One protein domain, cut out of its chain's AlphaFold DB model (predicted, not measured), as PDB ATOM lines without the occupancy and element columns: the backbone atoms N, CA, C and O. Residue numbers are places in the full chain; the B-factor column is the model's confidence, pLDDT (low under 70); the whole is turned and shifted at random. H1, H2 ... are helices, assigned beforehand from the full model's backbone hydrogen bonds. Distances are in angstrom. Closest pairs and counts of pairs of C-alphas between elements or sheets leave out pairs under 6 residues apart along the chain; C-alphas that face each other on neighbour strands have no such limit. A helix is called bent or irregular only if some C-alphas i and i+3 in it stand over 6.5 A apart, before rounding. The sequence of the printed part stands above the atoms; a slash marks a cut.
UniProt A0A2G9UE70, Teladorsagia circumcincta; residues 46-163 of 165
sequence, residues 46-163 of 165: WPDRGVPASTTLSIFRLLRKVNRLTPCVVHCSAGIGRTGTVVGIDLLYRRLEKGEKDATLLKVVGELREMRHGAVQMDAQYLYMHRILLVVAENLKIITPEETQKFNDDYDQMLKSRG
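What this domain is: This is residues 46 to 163 of the 165 residues of a protein of Teladorsagia circumcincta (UniProt A0A2G9UE70). Three long helices, H2, H4 and H5, stand side by side in a row, and H1 and H3 cross H2 on opposite sides. The printed part has 118 residues with five named helices, H1 to H5 in order, and is all helix. It is compact, with radius of gyration of the C-alphas 14.2 A and spans 37 by 32 by 25 A.

Where its parts are: H2, residues 81 to 97, is 24.3 A long; H4, 123 to 139, 24.5 A; H5, 145 to 161, 23.4 A, ending at C-alpha 161 (-21.743, -2.285, -8.426). H1, residues 58 to 66, begins at C-alpha 58 (-29.392, -28.149, -16.481); H3 is residues 105 to 115. H5 is irregular: C-alphas 147 and 150 are 7.4 A apart.

How they stand to each other: The hub H2 touches H4, closest C-alphas Ile 89 and Met 129, 5.8 A, at 36 degrees, only just steep. H2 touches H3, closest C-alphas Gly 88 and Val 108, 6.2 A. With residues 86 to 90 alone it touches H1, closest C-alphas Phe 60 and Asp 90, 6.7 A. H4 and H5 form a hairpin at a shallow 25 degrees, closest C-alphas Glu 138 and Pro 145, 6.6 A. Every O i to N i+4 pair is within hydrogen-bond range in H1 to H4; in H5, 11 of 13.

The domain as a whole: The farthest C-alphas, Leu 69 and Ser 161, are 41.8 A apart. The printed part has no cut; the H1 to H2 link is long. Residues 65 to 69 have pLDDT under 70.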
ATOM      1  N   TRP A  46     -30.841 -19.279  -6.632       90.88
ATOM      2  CA  TRP A  46     -31.365 -18.003  -7.127       90.88
ATOM      3  C   TRP A  46     -31.673 -17.050  -5.961       90.88
ATOM      4  O   TRP A  46     -32.674 -17.248  -5.265       90.88
ATOM      5  N   PRO A  47     -30.891 -15.969  -5.768       88.56
ATOM      6  CA  PRO A  47     -31.057 -15.066  -4.633       88.56
ATOM      7  C   PRO A  47     -32.347 -14.239  -4.708       88.56
ATOM      8  O   PRO A  47     -32.928 -14.009  -5.776       88.56
ATOM      9  N   ASP A  48     -32.805 -13.746  -3.556       77.88
ATOM     10  CA  ASP A  48     -33.961 -12.838  -3.439       77.88
ATOM     11  C   ASP A  48     -33.739 -11.497  -4.128       77.88
ATOM     12  O   ASP A  48     -34.656 -10.962  -4.753       77.88
ATOM     13  N   ARG A  49     -32.504 -10.992  -4.091       81.31
ATOM     14  CA  ARG A  49     -32.079  -9.809  -4.838       81.31
ATOM     15  C   ARG A  49     -30.984 -10.209  -5.817       81.31
ATOM     16  O   ARG A  49     -29.953 -10.721  -5.403       81.31
ATOM     17  N   GLY A  50     -31.219  -9.962  -7.103       88.44
ATOM     18  CA  GLY A  50     -30.278 -10.276  -8.177       88.44
ATOM     19  C   GLY A  50     -30.633 -11.538  -8.967       88.44
ATOM     20  O   GLY A  50     -31.798 -11.812  -9.279       88.44
ATOM     21  N   VAL A  51     -29.589 -12.258  -9.357       92.00
ATOM     22  CA  VAL A  51     -29.580 -13.363 -10.323       92.00
ATOM     23  C   VAL A  51     -28.564 -14.410  -9.868       92.00
ATOM     24  O   VAL A  51     -27.671 -14.062  -9.096       92.00
ATOM     25  N   PRO A  52     -28.684 -15.675 -10.302       89.31
ATOM     26  CA  PRO A  52     -27.722 -16.705  -9.934       89.31
ATOM     27  C   PRO A  52     -26.310 -16.332 -10.400       89.31
ATOM     28  O   PRO A  52     -26.126 -15.850 -11.522       89.31
ATOM     29  N   ALA A  53     -25.310 -16.588  -9.554       80.44
ATOM     30  CA  ALA A  53     -23.903 -16.487  -9.944       80.44
ATOM     31  C   ALA A  53     -23.524 -17.589 -10.948       80.44
ATOM     32  O   ALA A  53     -22.664 -17.404 -11.807       80.44
ATOM     33  N   SER A  54     -24.194 -18.740 -10.852       75.69
ATOM     34  CA  SER A  54     -24.022 -19.860 -11.763       75.69
ATOM     35  C   SER A  54     -24.735 -19.613 -13.099       75.69
ATOM     36  O   SER A  54     -25.873 -19.136 -13.175       75.69
ATOM     37  N   THR A  55     -24.085 -20.004 -14.193       76.94
ATOM     38  CA  THR A  55     -24.708 -20.125 -15.520       76.94
ATOM     39  C   THR A  55     -25.205 -21.553 -15.734       76.94
ATOM     40  O   THR A  55     -24.917 -22.188 -16.752       76.94
ATOM     41  N   THR A  56     -25.893 -22.102 -14.733       75.19
ATOM     42  CA  THR A  56     -26.381 -23.478 -14.767       75.19
ATOM     43  C   THR A  56     -27.339 -23.679 -15.943       75.19
ATOM     44  O   THR A  56     -28.371 -23.021 -16.064       75.19
ATOM     45  N   LEU A  57     -27.000 -24.635 -16.816       80.75
ATOM     46  CA  LEU A  57     -27.806 -24.972 -17.991       80.75
ATOM     47  C   LEU A  57     -28.739 -26.169 -17.785       80.75
ATOM     48  O   LEU A  57     -29.577 -26.434 -18.648       80.75
ATOM     49  N   SER A  58     -28.607 -26.925 -16.695       70.69
ATOM     50  CA  SER A  58     -29.392 -28.149 -16.481       70.69
ATOM     51  C   SER A  58     -30.888 -27.887 -16.421       70.69
ATOM     52  O   SER A  58     -31.628 -28.615 -17.076       70.69
ATOM     53  N   ILE A  59     -31.347 -26.818 -15.768       71.75
ATOM     54  CA  ILE A  59     -32.775 -26.461 -15.762       71.75
ATOM     55  C   ILE A  59     -33.289 -26.190 -17.174       71.75
ATOM     56  O   ILE A  59     -34.344 -26.696 -17.545       71.75
ATOM     57  N   PHE A  60     -32.528 -25.487 -18.012       77.88
ATOM     58  CA  PHE A  60     -32.922 -25.265 -19.406       77.88
ATOM     59  C   PHE A  60     -32.922 -26.572 -20.211       77.88
ATOM     60  O   PHE A  60     -33.851 -26.835 -20.970       77.88
ATOM     61  N   ARG A  61     -31.930 -27.449 -20.009       76.12
ATOM     62  CA  ARG A  61     -31.896 -28.786 -20.633       76.12
ATOM     63  C   ARG A  61     -33.085 -29.653 -20.202       76.12
ATOM     64  O   ARG A  61     -33.611 -30.401 -21.024       76.12
ATOM     65  N   LEU A  62     -33.510 -29.554 -18.946       70.25
ATOM     66  CA  LEU A  62     -34.661 -30.272 -18.397       70.25
ATOM     67  C   LEU A  62     -35.977 -29.719 -18.945       70.25
ATOM     68  O   LEU A  62     -36.784 -30.490 -19.461       70.25
ATOM     69  N   LEU A  63     -36.154 -28.396 -18.948       73.75
ATOM     70  CA  LEU A  63     -37.315 -27.742 -19.559       73.75
ATOM     71  C   LEU A  63     -37.485 -28.167 -21.018       73.75
ATOM     72  O   LEU A  63     -38.589 -28.510 -21.432       73.75
ATOM     73  N   ARG A  64     -36.392 -28.277 -21.779       74.75
ATOM     74  CA  ARG A  64     -36.431 -28.776 -23.163       74.75
ATOM     75  C   ARG A  64     -36.924 -30.217 -23.296       74.75
ATOM     76  O   ARG A  64     -37.563 -30.535 -24.300       74.75
ATOM     77  N   LYS A  65     -36.613 -31.089 -22.331       69.25
ATOM     78  CA  LYS A  65     -37.087 -32.482 -22.324       69.25
ATOM     79  C   LYS A  65     -38.577 -32.559 -21.991       69.25
ATOM     80  O   LYS A  65     -39.305 -33.281 -22.662       69.25
ATOM     81  N   VAL A  66     -39.025 -31.801 -20.991       67.44
ATOM     82  CA  VAL A  66     -40.378 -31.931 -20.425       67.44
ATOM     83  C   VAL A  66     -41.423 -31.124 -21.206       67.44
ATOM     84  O   VAL A  66     -42.515 -31.624 -21.468       67.44
ATOM     85  N   ASN A  67     -41.085 -29.917 -21.672       66.44
ATOM     86  CA  ASN A  67     -42.026 -28.993 -22.328       66.44
ATOM     87  C   ASN A  67     -42.522 -29.483 -23.708       66.44
ATOM     88  O   ASN A  67     -43.421 -28.896 -24.300       66.44
ATOM     89  N   ARG A  68     -41.945 -30.563 -24.253       64.44
ATOM     90  CA  ARG A  68     -42.439 -31.219 -25.480       64.44
ATOM     91  C   ARG A  68     -43.552 -32.236 -25.220       64.44
ATOM     92  O   ARG A  68     -44.189 -32.665 -26.174       64.44
ATOM     93  N   LEU A  69     -43.752 -32.642 -23.966       64.69
ATOM     94  CA  LEU A  69     -44.628 -33.758 -23.602       64.69
ATOM     95  C   LEU A  69     -45.909 -33.296 -22.904       64.69
ATOM     96  O   LEU A  69     -46.955 -33.913 -23.076       64.69
ATOM     97  N   THR A  70     -45.834 -32.226 -22.113       73.69
ATOM     98  CA  THR A  70     -46.948 -31.745 -21.288       73.69
ATOM     99  C   THR A  70     -46.726 -30.282 -20.883       73.69
ATOM    100  O   THR A  70     -45.569 -29.849 -20.812       73.69
ATOM    101  N   PRO A  71     -47.788 -29.494 -20.612       82.38
ATOM    102  CA  PRO A  71     -47.642 -28.175 -20.008       82.38
ATOM    103  C   PRO A  71     -46.819 -28.231 -18.713       82.38
ATOM    104  O   PRO A  71     -47.099 -29.023 -17.815       82.38
ATOM    105  N   CYS A  72     -45.809 -27.366 -18.605       88.12
ATOM    106  CA  CYS A  72     -44.957 -27.263 -17.423       88.12
ATOM    107  C   CYS A  72     -45.376 -26.069 -16.555       88.12
ATOM    108  O   CYS A  72     -45.554 -24.957 -17.055       88.12
ATOM    109  N   VAL A  73     -45.495 -26.288 -15.243       91.50
ATOM    110  CA  VAL A  73     -45.715 -25.212 -14.271       91.50
ATOM    111  C   VAL A  73     -44.363 -24.675 -13.815       91.50
ATOM    112  O   VAL A  73     -43.577 -25.391 -13.202       91.50
ATOM    113  N   VAL A  74     -44.110 -23.391 -14.076       91.94
ATOM    114  CA  VAL A  74     -42.926 -22.674 -13.587       91.94
ATOM    115  C   VAL A  74     -43.388 -21.594 -12.619       91.94
ATOM    116  O   VAL A  74     -44.206 -20.747 -12.977       91.94
ATOM    117  N   HIS A  75     -42.854 -21.585 -11.400       94.75
ATOM    118  CA  HIS A  75     -43.221 -20.592 -10.394       94.75
ATOM    119  C   HIS A  75     -42.008 -20.086  -9.604       94.75
ATOM    120  O   HIS A  75     -40.909 -20.627  -9.679       94.75
ATOM    121  N   CYS A  76     -42.213 -18.987  -8.884       91.94
ATOM    122  CA  CYS A  76     -41.298 -18.484  -7.862       91.94
ATOM    123  C   CYS A  76     -42.150 -18.011  -6.676       91.94
ATOM    124  O   CYS A  76     -43.027 -18.760  -6.255       91.94
ATOM    125  N   SER A  77     -41.946 -16.788  -6.176       92.31
ATOM    126  CA  SER A  77     -42.844 -16.166  -5.193       92.31
ATOM    127  C   SER A  77     -44.051 -15.512  -5.890       92.31
ATOM    128  O   SER A  77     -45.124 -16.101  -5.949       92.31
ATOM    129  N   ALA A  78     -43.869 -14.355  -6.538       92.50
ATOM    130  CA  ALA A  78     -44.938 -13.674  -7.290       92.50
ATOM    131  C   ALA A  78     -45.192 -14.259  -8.700       92.50
ATOM    132  O   ALA A  78     -46.146 -13.897  -9.395       92.50
ATOM    133  N   GLY A  79     -44.314 -15.149  -9.169       94.06
ATOM    134  CA  GLY A  79     -44.428 -15.766 -10.491       94.06
ATOM    135  C   GLY A  79     -44.137 -14.820 -11.662       94.06
ATOM    136  O   GLY A  79     -44.623 -15.077 -12.755       94.06
ATOM    137  N   ILE A  80     -43.402 -13.717 -11.461       95.88
ATOM    138  CA  ILE A  80     -43.135 -12.716 -12.517       95.88
ATOM    139  C   ILE A  80     -41.642 -12.576 -12.862       95.88
ATOM    140  O   ILE A  80     -41.271 -12.684 -14.029       95.88
ATOM    141  N   GLY A  81     -40.766 -12.416 -11.862       95.06
ATOM    142  CA  GLY A  81     -39.337 -12.154 -12.064       95.06
ATOM    143  C   GLY A  81     -38.571 -13.392 -12.534       95.06
ATOM    144  O   GLY A  81     -38.341 -13.567 -13.730       95.06
ATOM    145  N   ARG A  82     -38.219 -14.286 -11.598       94.81
ATOM    146  CA  ARG A  82     -37.483 -15.535 -11.893       94.81
ATOM    147  C   ARG A  82     -38.233 -16.400 -12.910       94.81
ATOM    148  O   ARG A  82     -37.656 -16.849 -13.892       94.81
ATOM    149  N   THR A  83     -39.548 -16.540 -12.722       94.62
ATOM    150  CA  THR A  83     -40.432 -17.276 -13.637       94.62
ATOM    151  C   THR A  83     -40.372 -16.729 -15.061       94.62
ATOM    152  O   THR A  83     -40.085 -17.488 -15.980       94.62
ATOM    153  N   GLY A  84     -40.586 -15.421 -15.255       95.75
ATOM    154  CA  GLY A  84     -40.532 -14.811 -16.586       95.75
ATOM    155  C   GLY A  84     -39.148 -14.926 -17.226       95.75
ATOM    156  O   GLY A  84     -39.047 -15.135 -18.429       95.75
ATOM    157  N   THR A  85     -38.091 -14.869 -16.412       95.56
ATOM    158  CA  THR A  85     -36.702 -15.023 -16.868       95.56
ATOM    159  C   THR A  85     -36.468 -16.421 -17.443       95.56
ATOM    160  O   THR A  85     -36.025 -16.557 -18.580       95.56
ATOM    161  N   VAL A  86     -36.830 -17.468 -16.693       93.19
ATOM    162  CA  VAL A  86     -36.672 -18.867 -17.122       93.19
ATOM    163  C   VAL A  86     -37.506 -19.166 -18.368       93.19
ATOM    164  O   VAL A  86     -36.992 -19.715 -19.342       93.19
ATOM    165  N   VAL A  87     -38.781 -18.762 -18.361       93.44
ATOM    166  CA  VAL A  87     -39.701 -18.986 -19.484       93.44
ATOM    167  C   VAL A  87     -39.247 -18.230 -20.736       93.44
ATOM    168  O   VAL A  87     -39.309 -18.779 -21.833       93.44
ATOM    169  N   GLY A  88     -38.759 -16.995 -20.594       95.25
ATOM    170  CA  GLY A  88     -38.306 -16.190 -21.727       95.25
ATOM    171  C   GLY A  88     -37.031 -16.712 -22.382       95.25
ATOM    172  O   GLY A  88     -36.940 -16.695 -23.608       95.25
ATOM    173  N   ILE A  89     -36.080 -17.236 -21.601       94.44
ATOM    174  CA  ILE A  89     -34.884 -17.892 -22.153       94.44
ATOM    175  C   ILE A  89     -35.295 -19.106 -22.986       94.44
ATOM    176  O   ILE A  89     -34.876 -19.226 -24.135       94.44
ATOM    177  N   ASP A  90     -36.148 -19.976 -22.437       92.12
ATOM    178  CA  ASP A  90     -36.625 -21.166 -23.144       92.12
ATOM    179  C   ASP A  90     -37.423 -20.801 -24.409       92.12
ATOM    180  O   ASP A  90     -37.233 -21.414 -25.461       92.12
ATOM    181  N   LEU A  91     -38.277 -19.773 -24.347       92.31
ATOM    182  CA  LEU A  91     -39.047 -19.307 -25.501       92.31
ATOM    183  C   LEU A  91     -38.140 -18.780 -26.618       92.31
ATOM    184  O   LEU A  91     -38.283 -19.216 -27.762       92.31
ATOM    185  N   LEU A  92     -37.197 -17.887 -26.303       94.94
ATOM    186  CA  LEU A  92     -36.284 -17.356 -27.316       94.94
ATOM    187  C   LEU A  92     -35.401 -18.460 -27.893       94.94
ATOM    188  O   LEU A  92     -35.287 -18.577 -29.111       94.94
ATOM    189  N   TYR A  93     -34.820 -19.301 -27.039       91.88
ATOM    190  CA  TYR A  93     -33.979 -20.402 -27.484       91.88
ATOM    191  C   TYR A  93     -34.731 -21.323 -28.460       91.88
ATOM    192  O   TYR A  93     -34.214 -21.644 -29.528       91.88
ATOM    193  N   ARG A  94     -35.994 -21.672 -28.170       89.94
ATOM    194  CA  ARG A  94     -36.831 -22.472 -29.083       89.94
ATOM    195  C   ARG A  94     -37.099 -21.787 -30.425       89.94
ATOM    196  O   ARG A  94     -37.170 -22.481 -31.437       89.94
ATOM    197  N   ARG A  95     -37.281 -20.464 -30.449       93.50
ATOM    198  CA  ARG A  95     -37.455 -19.698 -31.697       93.50
ATOM    199  C   ARG A  95     -36.180 -19.707 -32.536       93.50
ATOM    200  O   ARG A  95     -36.233 -20.010 -33.728       93.50
ATOM    201  N   LEU A  96     -35.032 -19.497 -31.892       92.00
ATOM    202  CA  LEU A  96     -33.720 -19.575 -32.535       92.00
ATOM    203  C   LEU A  96     -33.444 -20.981 -33.094       92.00
ATOM    204  O   LEU A  96     -33.025 -21.101 -34.241       92.00
ATOM    205  N   GLU A  97     -33.764 -22.053 -32.354       89.38
ATOM    206  CA  GLU A  97     -33.631 -23.435 -32.855       89.38
ATOM    207  C   GLU A  97     -34.500 -23.721 -34.087       89.38
ATOM    208  O   GLU A  97     -34.147 -24.562 -34.910       89.38
ATOM    209  N   LYS A  98     -35.635 -23.029 -34.231       92.25
ATOM    210  CA  LYS A  98     -36.515 -23.135 -35.404       92.25
ATOM    211  C   LYS A  98     -36.060 -22.267 -36.584       92.25
ATOM    212  O   LYS A  98     -36.708 -22.294 -37.626       92.25
ATOM    213  N   GLY A  99     -34.971 -21.512 -36.437       92.88
ATOM    214  CA  GLY A  99     -34.442 -20.631 -37.477       92.88
ATOM    215  C   GLY A  99     -35.179 -19.294 -37.611       92.88
ATOM    216  O   GLY A  99     -35.065 -18.647 -38.652       92.88
ATOM    217  N   GLU A 100     -35.929 -18.865 -36.589       95.38
ATOM    218  CA  GLU A 100     -36.576 -17.545 -36.567       95.38
ATOM    219  C   GLU A 100     -35.505 -16.446 -36.465       95.38
ATOM    220  O   GLU A 100     -34.860 -16.274 -35.431       95.38
ATOM    221  N   LYS A 101     -35.281 -15.716 -37.565       87.25
ATOM    222  CA  LYS A 101     -34.170 -14.754 -37.690       87.25
ATOM    223  C   LYS A 101     -34.396 -13.444 -36.940       87.25
ATOM    224  O   LYS A 101     -33.439 -12.732 -36.662       87.25
ATOM    225  N   ASP A 102     -35.645 -13.099 -36.659       91.25
ATOM    226  CA  ASP A 102     -36.033 -11.835 -36.040       91.25
ATOM    227  C   ASP A 102     -36.416 -11.988 -34.559       91.25
ATOM    228  O   ASP A 102     -36.883 -11.022 -33.941       91.25
ATOM    229  N   ALA A 103     -36.198 -13.176 -33.985       93.88
ATOM    230  CA  ALA A 103     -36.430 -13.462 -32.581       93.88
ATOM    231  C   ALA A 103     -35.403 -12.725 -31.707       93.88
ATOM    232  O   ALA A 103     -34.194 -12.919 -31.825       93.88
ATOM    233  N   THR A 104     -35.884 -11.874 -30.799       96.69
ATOM    234  CA  THR A 104     -35.042 -11.107 -29.869       96.69
ATOM    235  C   THR A 104     -35.600 -11.190 -28.455       96.69
ATOM    236  O   THR A 104     -36.805 -11.370 -28.269       96.69
ATOM    237  N   LEU A 105     -34.739 -11.003 -27.447       97.19
ATOM    238  CA  LEU A 105     -35.189 -10.945 -26.052       97.19
ATOM    239  C   LEU A 105     -36.181  -9.804 -25.815       97.19
ATOM    240  O   LEU A 105     -37.122  -9.980 -25.049       97.19
ATOM    241  N   LEU A 106     -36.031  -8.677 -26.515       97.75
ATOM    242  CA  LEU A 106     -36.954  -7.549 -26.406       97.75
ATOM    243  C   LEU A 106     -38.376  -7.946 -26.820       97.75
ATOM    244  O   LEU A 106     -39.319  -7.693 -26.073       97.75
ATOM    245  N   LYS A 107     -38.525  -8.606 -27.977       97.62
ATOM    246  CA  LYS A 107     -39.828  -9.099 -28.451       97.62
ATOM    247  C   LYS A 107     -40.406 -10.137 -27.495       97.62
ATOM    248  O   LYS A 107     -41.545 -10.000 -27.070       97.62
ATOM    249  N   VAL A 108     -39.597 -11.119 -27.097       97.81
ATOM    250  CA  VAL A 108     -40.019 -12.188 -26.181       97.81
ATOM    251  C   VAL A 108     -40.486 -11.630 -24.837       97.81
ATOM    252  O   VAL A 108     -41.520 -12.043 -24.325       97.81
ATOM    253  N   VAL A 109     -39.768 -10.668 -24.259       98.12
ATOM    254  CA  VAL A 109     -40.177 -10.042 -22.995       98.12
ATOM    255  C   VAL A 109     -41.415  -9.164 -23.178       98.12
ATOM    256  O   VAL A 109     -42.256  -9.137 -22.282       98.12
ATOM    257  N   GLY A 110     -41.565  -8.496 -24.325       97.94
ATOM    258  CA  GLY A 110     -42.791  -7.782 -24.688       97.94
ATOM    259  C   GLY A 110     -44.012  -8.703 -24.671       97.94
ATOM    260  O   GLY A 110     -44.933  -8.481 -23.890       97.94
ATOM    261  N   GLU A 111     -43.960  -9.796 -25.428       97.44
ATOM    262  CA  GLU A 111     -45.018 -10.816 -25.481       97.44
ATOM    263  C   GLU A 111     -45.299 -11.437 -24.101       97.44
ATOM    264  O   GLU A 111     -46.449 -11.618 -23.698       97.44
ATOM    265  N   LEU A 112     -44.253 -11.747 -23.322       97.50
ATOM    266  CA  LEU A 112     -44.430 -12.268 -21.964       97.50
ATOM    267  C   LEU A 112     -45.157 -11.275 -21.060       97.50
ATOM    268  O   LEU A 112     -45.943 -11.701 -20.217       97.50
ATOM    269  N   ARG A 113     -44.915  -9.972 -21.221       97.88
ATOM    270  CA  ARG A 113     -45.579  -8.924 -20.434       97.88
ATOM    271  C   ARG A 113     -47.024  -8.686 -20.861       97.88
ATOM    272  O   ARG A 113     -47.809  -8.267 -20.013       97.88
ATOM    273  N   GLU A 114     -47.382  -9.002 -22.104       97.75
ATOM    274  CA  GLU A 114     -48.777  -9.043 -22.561       97.75
ATOM    275  C   GLU A 114     -49.544 -10.207 -21.918       97.75
ATOM    276  O   GLU A 114     -50.689 -10.043 -21.506       97.75
ATOM    277  N   MET A 115     -48.904 -11.371 -21.762       96.06
ATOM    278  CA  MET A 115     -49.519 -12.548 -21.129       96.06
ATOM    279  C   MET A 115     -49.484 -12.507 -19.594       96.06
ATOM    280  O   MET A 115     -50.376 -13.035 -18.929       96.06
ATOM    281  N   ARG A 116     -48.438 -11.916 -19.004       96.44
ATOM    282  CA  ARG A 116     -48.249 -11.808 -17.553       96.44
ATOM    283  C   ARG A 116     -47.508 -10.523 -17.198       96.44
ATOM    284  O   ARG A 116     -46.286 -10.424 -17.319       96.44
ATOM    285  N   HIS A 117     -48.263  -9.552 -16.695       96.38
ATOM    286  CA  HIS A 117     -47.734  -8.257 -16.284       96.38
ATOM    287  C   HIS A 117     -46.518  -8.392 -15.348       96.38
ATOM    288  O   HIS A 117     -46.513  -9.197 -14.416       96.38
ATOM    289  N   GLY A 118     -45.484  -7.587 -15.599       94.81
ATOM    290  CA  GLY A 118     -44.268  -7.560 -14.784       94.81
ATOM    291  C   GLY A 118     -43.300  -8.725 -15.018       94.81
ATOM    292  O   GLY A 118     -42.338  -8.858 -14.260       94.81
ATOM    293  N   ALA A 119     -43.522  -9.563 -16.040       97.62
ATOM    294  CA  ALA A 119     -42.569 -10.599 -16.430       97.62
ATOM    295  C   ALA A 119     -41.173 -10.005 -16.690       97.62
ATOM    296  O   ALA A 119     -41.046  -8.987 -17.378       97.62
ATOM    297  N   VAL A 120     -40.140 -10.659 -16.137       96.94
ATOM    298  CA  VAL A 120     -38.749 -10.162 -16.105       96.94
ATOM    299  C   VAL A 120     -38.702  -8.778 -15.450       96.94
ATOM    300  O   VAL A 120     -38.746  -7.735 -16.105       96.94
ATOM    301  N   GLN A 121     -38.685  -8.785 -14.118       95.00
ATOM    302  CA  GLN A 121     -38.951  -7.607 -13.292       95.00
ATOM    303  C   GLN A 121     -37.738  -6.679 -13.168       95.00
ATOM    304  O   GLN A 121     -37.907  -5.475 -12.998       95.00
ATOM    305  N   MET A 122     -36.526  -7.231 -13.240       94.38
ATOM    306  CA  MET A 122     -35.279  -6.476 -13.103       94.38
ATOM    307  C   MET A 122     -34.477  -6.497 -14.403       94.38
ATOM    308  O   MET A 122     -34.440  -7.495 -15.119       94.38
ATOM    309  N   ASP A 123     -33.761  -5.417 -14.671       94.62
ATOM    310  CA  ASP A 123     -32.776  -5.338 -15.751       94.62
ATOM    311  C   ASP A 123     -31.647  -6.374 -15.594       94.62
ATOM    312  O   ASP A 123     -31.260  -7.000 -16.574       94.62
ATOM    313  N   ALA A 124     -31.193  -6.652 -14.368       94.88
ATOM    314  CA  ALA A 124     -30.229  -7.721 -14.102       94.88
ATOM    315  C   ALA A 124     -30.751  -9.097 -14.553       94.88
ATOM    316  O   ALA A 124     -29.991  -9.891 -15.098       94.88
ATOM    317  N   GLN A 125     -32.054  -9.366 -14.394       95.44
ATOM    318  CA  GLN A 125     -32.676 -10.589 -14.912       95.44
ATOM    319  C   GLN A 125     -32.660 -10.606 -16.439       95.44
ATOM    320  O   GLN A 125     -32.291 -11.617 -17.022       95.44
ATOM    321  N   TYR A 126     -32.994  -9.486 -17.085       96.94
ATOM    322  CA  TYR A 126     -32.936  -9.361 -18.541       96.94
ATOM    323  C   TYR A 126     -31.518  -9.609 -19.085       96.94
ATOM    324  O   TYR A 126     -31.335 -10.381 -20.024       96.94
ATOM    325  N   LEU A 127     -30.495  -9.034 -18.449       95.94
ATOM    326  CA  LEU A 127     -29.093  -9.273 -18.799       95.94
ATOM    327  C   LEU A 127     -28.656 -10.716 -18.514       95.94
ATOM    328  O   LEU A 127     -27.905 -11.290 -19.300       95.94
ATOM    329  N   TYR A 128     -29.158 -11.339 -17.447       95.25
ATOM    330  CA  TYR A 128     -28.904 -12.754 -17.176       95.25
ATOM    331  C   TYR A 128     -29.442 -13.650 -18.298       95.25
ATOM    332  O   TYR A 128     -28.777 -14.607 -18.686       95.25
ATOM    333  N   MET A 129     -30.592 -13.307 -18.895       95.81
ATOM    334  CA  MET A 129     -31.098 -14.021 -20.076       95.81
ATOM    335  C   MET A 129     -30.107 -13.956 -21.242       95.81
ATOM    336  O   MET A 129     -29.844 -14.982 -21.869       95.81
ATOM    337  N   HIS A 130     -29.524 -12.781 -21.506       95.81
ATOM    338  CA  HIS A 130     -28.464 -12.633 -22.508       95.81
ATOM    339  C   HIS A 130     -27.248 -13.501 -22.163       95.81
ATOM    340  O   HIS A 130     -26.800 -14.265 -23.014       95.81
ATOM    341  N   ARG A 131     -26.764 -13.449 -20.911       94.75
ATOM    342  CA  ARG A 131     -25.618 -14.251 -20.449       94.75
ATOM    343  C   ARG A 131     -25.833 -15.742 -20.702       94.75
ATOM    344  O   ARG A 131     -24.965 -16.398 -21.266       94.75
ATOM    345  N   ILE A 132     -27.003 -16.274 -20.346       94.44
ATOM    346  CA  ILE A 132     -27.323 -17.691 -20.566       94.44
ATOM    347  C   ILE A 132     -27.325 -18.051 -22.054       94.44
ATOM    348  O   ILE A 132     -26.780 -19.087 -22.427       94.44
ATOM    349  N   LEU A 133     -27.902 -17.213 -22.918       93.44
ATOM    350  CA  LEU A 133     -27.932 -17.480 -24.359       93.44
ATOM    351  C   LEU A 133     -26.535 -17.449 -24.987       93.44
ATOM    352  O   LEU A 133     -26.256 -18.275 -25.855       93.44
ATOM    353  N   LEU A 134     -25.654 -16.558 -24.523       94.31
ATOM    354  CA  LEU A 134     -24.250 -16.527 -24.938       94.31
ATOM    355  C   LEU A 134     -23.517 -17.805 -24.517       94.31
ATOM    356  O   LEU A 134     -22.923 -18.462 -25.364       94.31
ATOM    357  N   VAL A 135     -23.670 -18.244 -23.262       92.94
ATOM    358  CA  VAL A 135     -23.097 -19.518 -22.778       92.94
ATOM    359  C   VAL A 135     -23.612 -20.712 -23.591       92.94
ATOM    360  O   VAL A 135     -22.887 -21.674 -23.851       92.94
ATOM    361  N   VAL A 136     -24.876 -20.687 -24.014       91.69
ATOM    362  CA  VAL A 136     -25.420 -21.724 -24.896       91.69
ATOM    363  C   VAL A 136     -24.787 -21.660 -26.289       91.69
ATOM    364  O   VAL A 136     -24.405 -22.703 -26.816       91.69
ATOM    365  N   ALA A 137     -24.634 -20.471 -26.875       92.50
ATOM    366  CA  ALA A 137     -24.005 -20.292 -28.182       92.50
ATOM    367  C   ALA A 137     -22.518 -20.701 -28.186       92.50
ATOM    368  O   ALA A 137     -22.078 -21.364 -29.126       92.50
ATOM    369  N   GLU A 138     -21.776 -20.399 -27.117       93.12
ATOM    370  CA  GLU A 138     -20.399 -20.864 -26.894       93.12
ATOM    371  C   GLU A 138     -20.330 -22.395 -26.810       93.12
ATOM    372  O   GLU A 138     -19.535 -23.031 -27.502       93.12
ATOM    373  N   ASN A 139     -21.218 -23.024 -26.028       91.38
ATOM    374  CA  ASN A 139     -21.285 -24.487 -25.917       91.38
ATOM    375  C   ASN A 139     -21.632 -25.172 -27.250       91.38
ATOM    376  O   ASN A 139     -21.208 -26.302 -27.497       91.38
ATOM    377  N   LEU A 140     -22.400 -24.495 -28.106       91.38
ATOM    378  CA  LEU A 140     -22.717 -24.937 -29.464       91.38
ATOM    379  C   LEU A 140     -21.623 -24.587 -30.485       91.38
ATOM    380  O   LEU A 140     -21.751 -24.973 -31.646       91.38
ATOM    381  N   LYS A 141     -20.549 -23.901 -30.069       94.94
ATOM    382  CA  LYS A 141     -19.440 -23.438 -30.921       94.94
ATOM    383  C   LYS A 141     -19.892 -22.524 -32.066       94.94
ATOM    384  O   LYS A 141     -19.303 -22.541 -33.143       94.94
ATOM    385  N   ILE A 142     -20.964 -21.764 -31.839       94.38
ATOM    386  CA  ILE A 142     -21.480 -20.763 -32.788       94.38
ATOM    387  C   ILE A 142     -20.681 -19.461 -32.671       94.38
ATOM    388  O   ILE A 142     -20.474 -18.783 -33.672       94.38
ATOM    389  N   ILE A 143     -20.243 -19.144 -31.452       95.81
ATOM    390  CA  ILE A 143     -19.406 -17.992 -31.104       95.81
ATOM    391  C   ILE A 143     -18.241 -18.456 -30.226       95.81
ATOM    392  O   ILE A 143     -18.290 -19.558 -29.663       95.81
ATOM    393  N   THR A 144     -17.213 -17.625 -30.092       96.25
ATOM    394  CA  THR A 144     -16.053 -17.884 -29.233       96.25
ATOM    395  C   THR A 144     -16.120 -17.096 -27.917       96.25
ATOM    396  O   THR A 144     -16.793 -16.065 -27.847       96.25
ATOM    397  N   PRO A 145     -15.417 -17.543 -26.857       94.19
ATOM    398  CA  PRO A 145     -15.348 -16.804 -25.594       94.19
ATOM    399  C   PRO A 145     -14.790 -15.379 -25.745       94.19
ATOM    400  O   PRO A 145     -15.182 -14.471 -25.017       94.19
ATOM    401  N   GLU A 146     -13.898 -15.149 -26.711       96.31
ATOM    402  CA  GLU A 146     -13.340 -13.821 -26.979       96.31
ATOM    403  C   GLU A 146     -14.412 -12.836 -27.472       96.31
ATOM    404  O   GLU A 146     -14.360 -11.652 -27.136       96.31
ATOM    405  N   GLU A 147     -15.411 -13.317 -28.220       96.31
ATOM    406  CA  GLU A 147     -16.527 -12.494 -28.706       96.31
ATOM    407  C   GLU A 147     -17.455 -12.043 -27.567       96.31
ATOM    408  O   GLU A 147     -18.073 -10.978 -27.651       96.31
ATOM    409  N   THR A 148     -17.547 -12.821 -26.485       95.81
ATOM    410  CA  THR A 148     -18.443 -12.550 -25.348       95.81
ATOM    411  C   THR A 148     -17.737 -11.921 -24.152       95.81
ATOM    412  O   THR A 148     -18.406 -11.392 -23.261       95.81
ATOM    413  N   GLN A 149     -16.399 -11.911 -24.142       95.50
ATOM    414  CA  GLN A 149     -15.573 -11.453 -23.025       95.50
ATOM    415  C   GLN A 149     -15.991 -10.071 -22.513       95.50
ATOM    416  O   GLN A 149     -16.285  -9.912 -21.330       95.50
ATOM    417  N   LYS A 150     -16.122  -9.090 -23.415       96.88
ATOM    418  CA  LYS A 150     -16.529  -7.728 -23.040       96.88
ATOM    419  C   LYS A 150     -17.889  -7.708 -22.336       96.88
ATOM    420  O   LYS A 150     -18.060  -6.999 -21.350       96.88
ATOM    421  N   PHE A 151     -18.862  -8.463 -22.848       96.50
ATOM    422  CA  PHE A 151     -20.186  -8.539 -22.232       96.50
ATOM    423  C   PHE A 151     -20.100  -9.143 -20.827       96.50
ATOM    424  O   PHE A 151     -20.724  -8.620 -19.909       96.50
ATOM    425  N   ASN A 152     -19.328 -10.218 -20.660       94.19
ATOM    426  CA  ASN A 152     -19.161 -10.883 -19.371       94.19
ATOM    427  C   ASN A 152     -18.496  -9.962 -18.337       94.19
ATOM    428  O   ASN A 152     -18.983  -9.873 -17.210       94.19
ATOM    429  N   ASP A 153     -17.465  -9.216 -18.736       95.50
ATOM    430  CA  ASP A 153     -16.780  -8.257 -17.862       95.50
ATOM    431  C   ASP A 153     -17.714  -7.122 -17.417       95.50
ATOM    432  O   ASP A 153     -17.843  -6.848 -16.219       95.50
ATOM    433  N   ASP A 154     -18.427  -6.507 -18.368       96.38
ATOM    434  CA  ASP A 154     -19.393  -5.438 -18.091       96.38
ATOM    435  C   ASP A 154     -20.537  -5.941 -17.191       96.38
ATOM    436  O   ASP A 154     -20.975  -5.254 -16.262       96.38
ATOM    437  N   TYR A 155     -21.018  -7.161 -17.447       94.56
ATOM    438  CA  TYR A 155     -22.067  -7.812 -16.670       94.56
ATOM    439  C   TYR A 155     -21.628  -8.054 -15.219       94.56
ATOM    440  O   TYR A 155     -22.345  -7.684 -14.282       94.56
ATOM    441  N   ASP A 156     -20.445  -8.633 -15.013       93.12
ATOM    442  CA  ASP A 156     -19.928  -8.941 -13.679       93.12
ATOM    443  C   ASP A 156     -19.598  -7.657 -12.900       93.12
ATOM    444  O   ASP A 156     -19.864  -7.569 -11.696       93.12
ATOM    445  N   GLN A 157     -19.090  -6.618 -13.570       94.31
ATOM    446  CA  GLN A 157     -18.908  -5.297 -12.965       94.31
ATOM    447  C   GLN A 157     -20.251  -4.679 -12.552       94.31
ATOM    448  O   GLN A 157     -20.368  -4.132 -11.449       94.31
ATOM    449  N   MET A 158     -21.279  -4.794 -13.397       93.88
ATOM    450  CA  MET A 158     -22.613  -4.295 -13.083       93.88
ATOM    451  C   MET A 158     -23.204  -5.010 -11.860       93.88
ATOM    452  O   MET A 158     -23.736  -4.333 -10.978       93.88
ATOM    453  N   LEU A 159     -23.069  -6.339 -11.749       92.12
ATOM    454  CA  LEU A 159     -23.556  -7.085 -10.579       92.12
ATOM    455  C   LEU A 159     -22.871  -6.611  -9.294       92.12
ATOM    456  O   LEU A 159     -23.553  -6.260  -8.327       92.12
ATOM    457  N   LYS A 160     -21.537  -6.492  -9.325       91.25
ATOM    458  CA  LYS A 160     -20.736  -5.996  -8.196       91.25
ATOM    459  C   LYS A 160     -21.161  -4.593  -7.765       91.25
ATOM    460  O   LYS A 160     -21.371  -4.359  -6.579       91.25
ATOM    461  N   SER A 161     -21.349  -3.675  -8.717       91.94
ATOM    462  CA  SER A 161     -21.743  -2.285  -8.426       91.94
ATOM    463  C   SER A 161     -23.103  -2.160  -7.729       91.94
ATOM    464  O   SER A 161     -23.365  -1.171  -7.050       91.94
ATOM    465  N   ARG A 162     -23.966  -3.173  -7.873       88.94
ATOM    466  CA  ARG A 162     -25.320  -3.216  -7.306       88.94
ATOM    467  C   ARG A 162     -25.420  -4.056  -6.033       88.94
ATOM    468  O   ARG A 162     -26.512  -4.184  -5.485       88.94
ATOM    469  N   GLY A 163     -24.306  -4.622  -5.567       85.88
ATOM    470  CA  GLY A 163     -24.282  -5.503  -4.401       85.88
ATOM    471  C   GLY A 163     -24.980  -6.845  -4.636       85.88
ATOM    472  O   GLY A 163     -25.446  -7.460  -3.681       85.88
TER     473      GLY A 163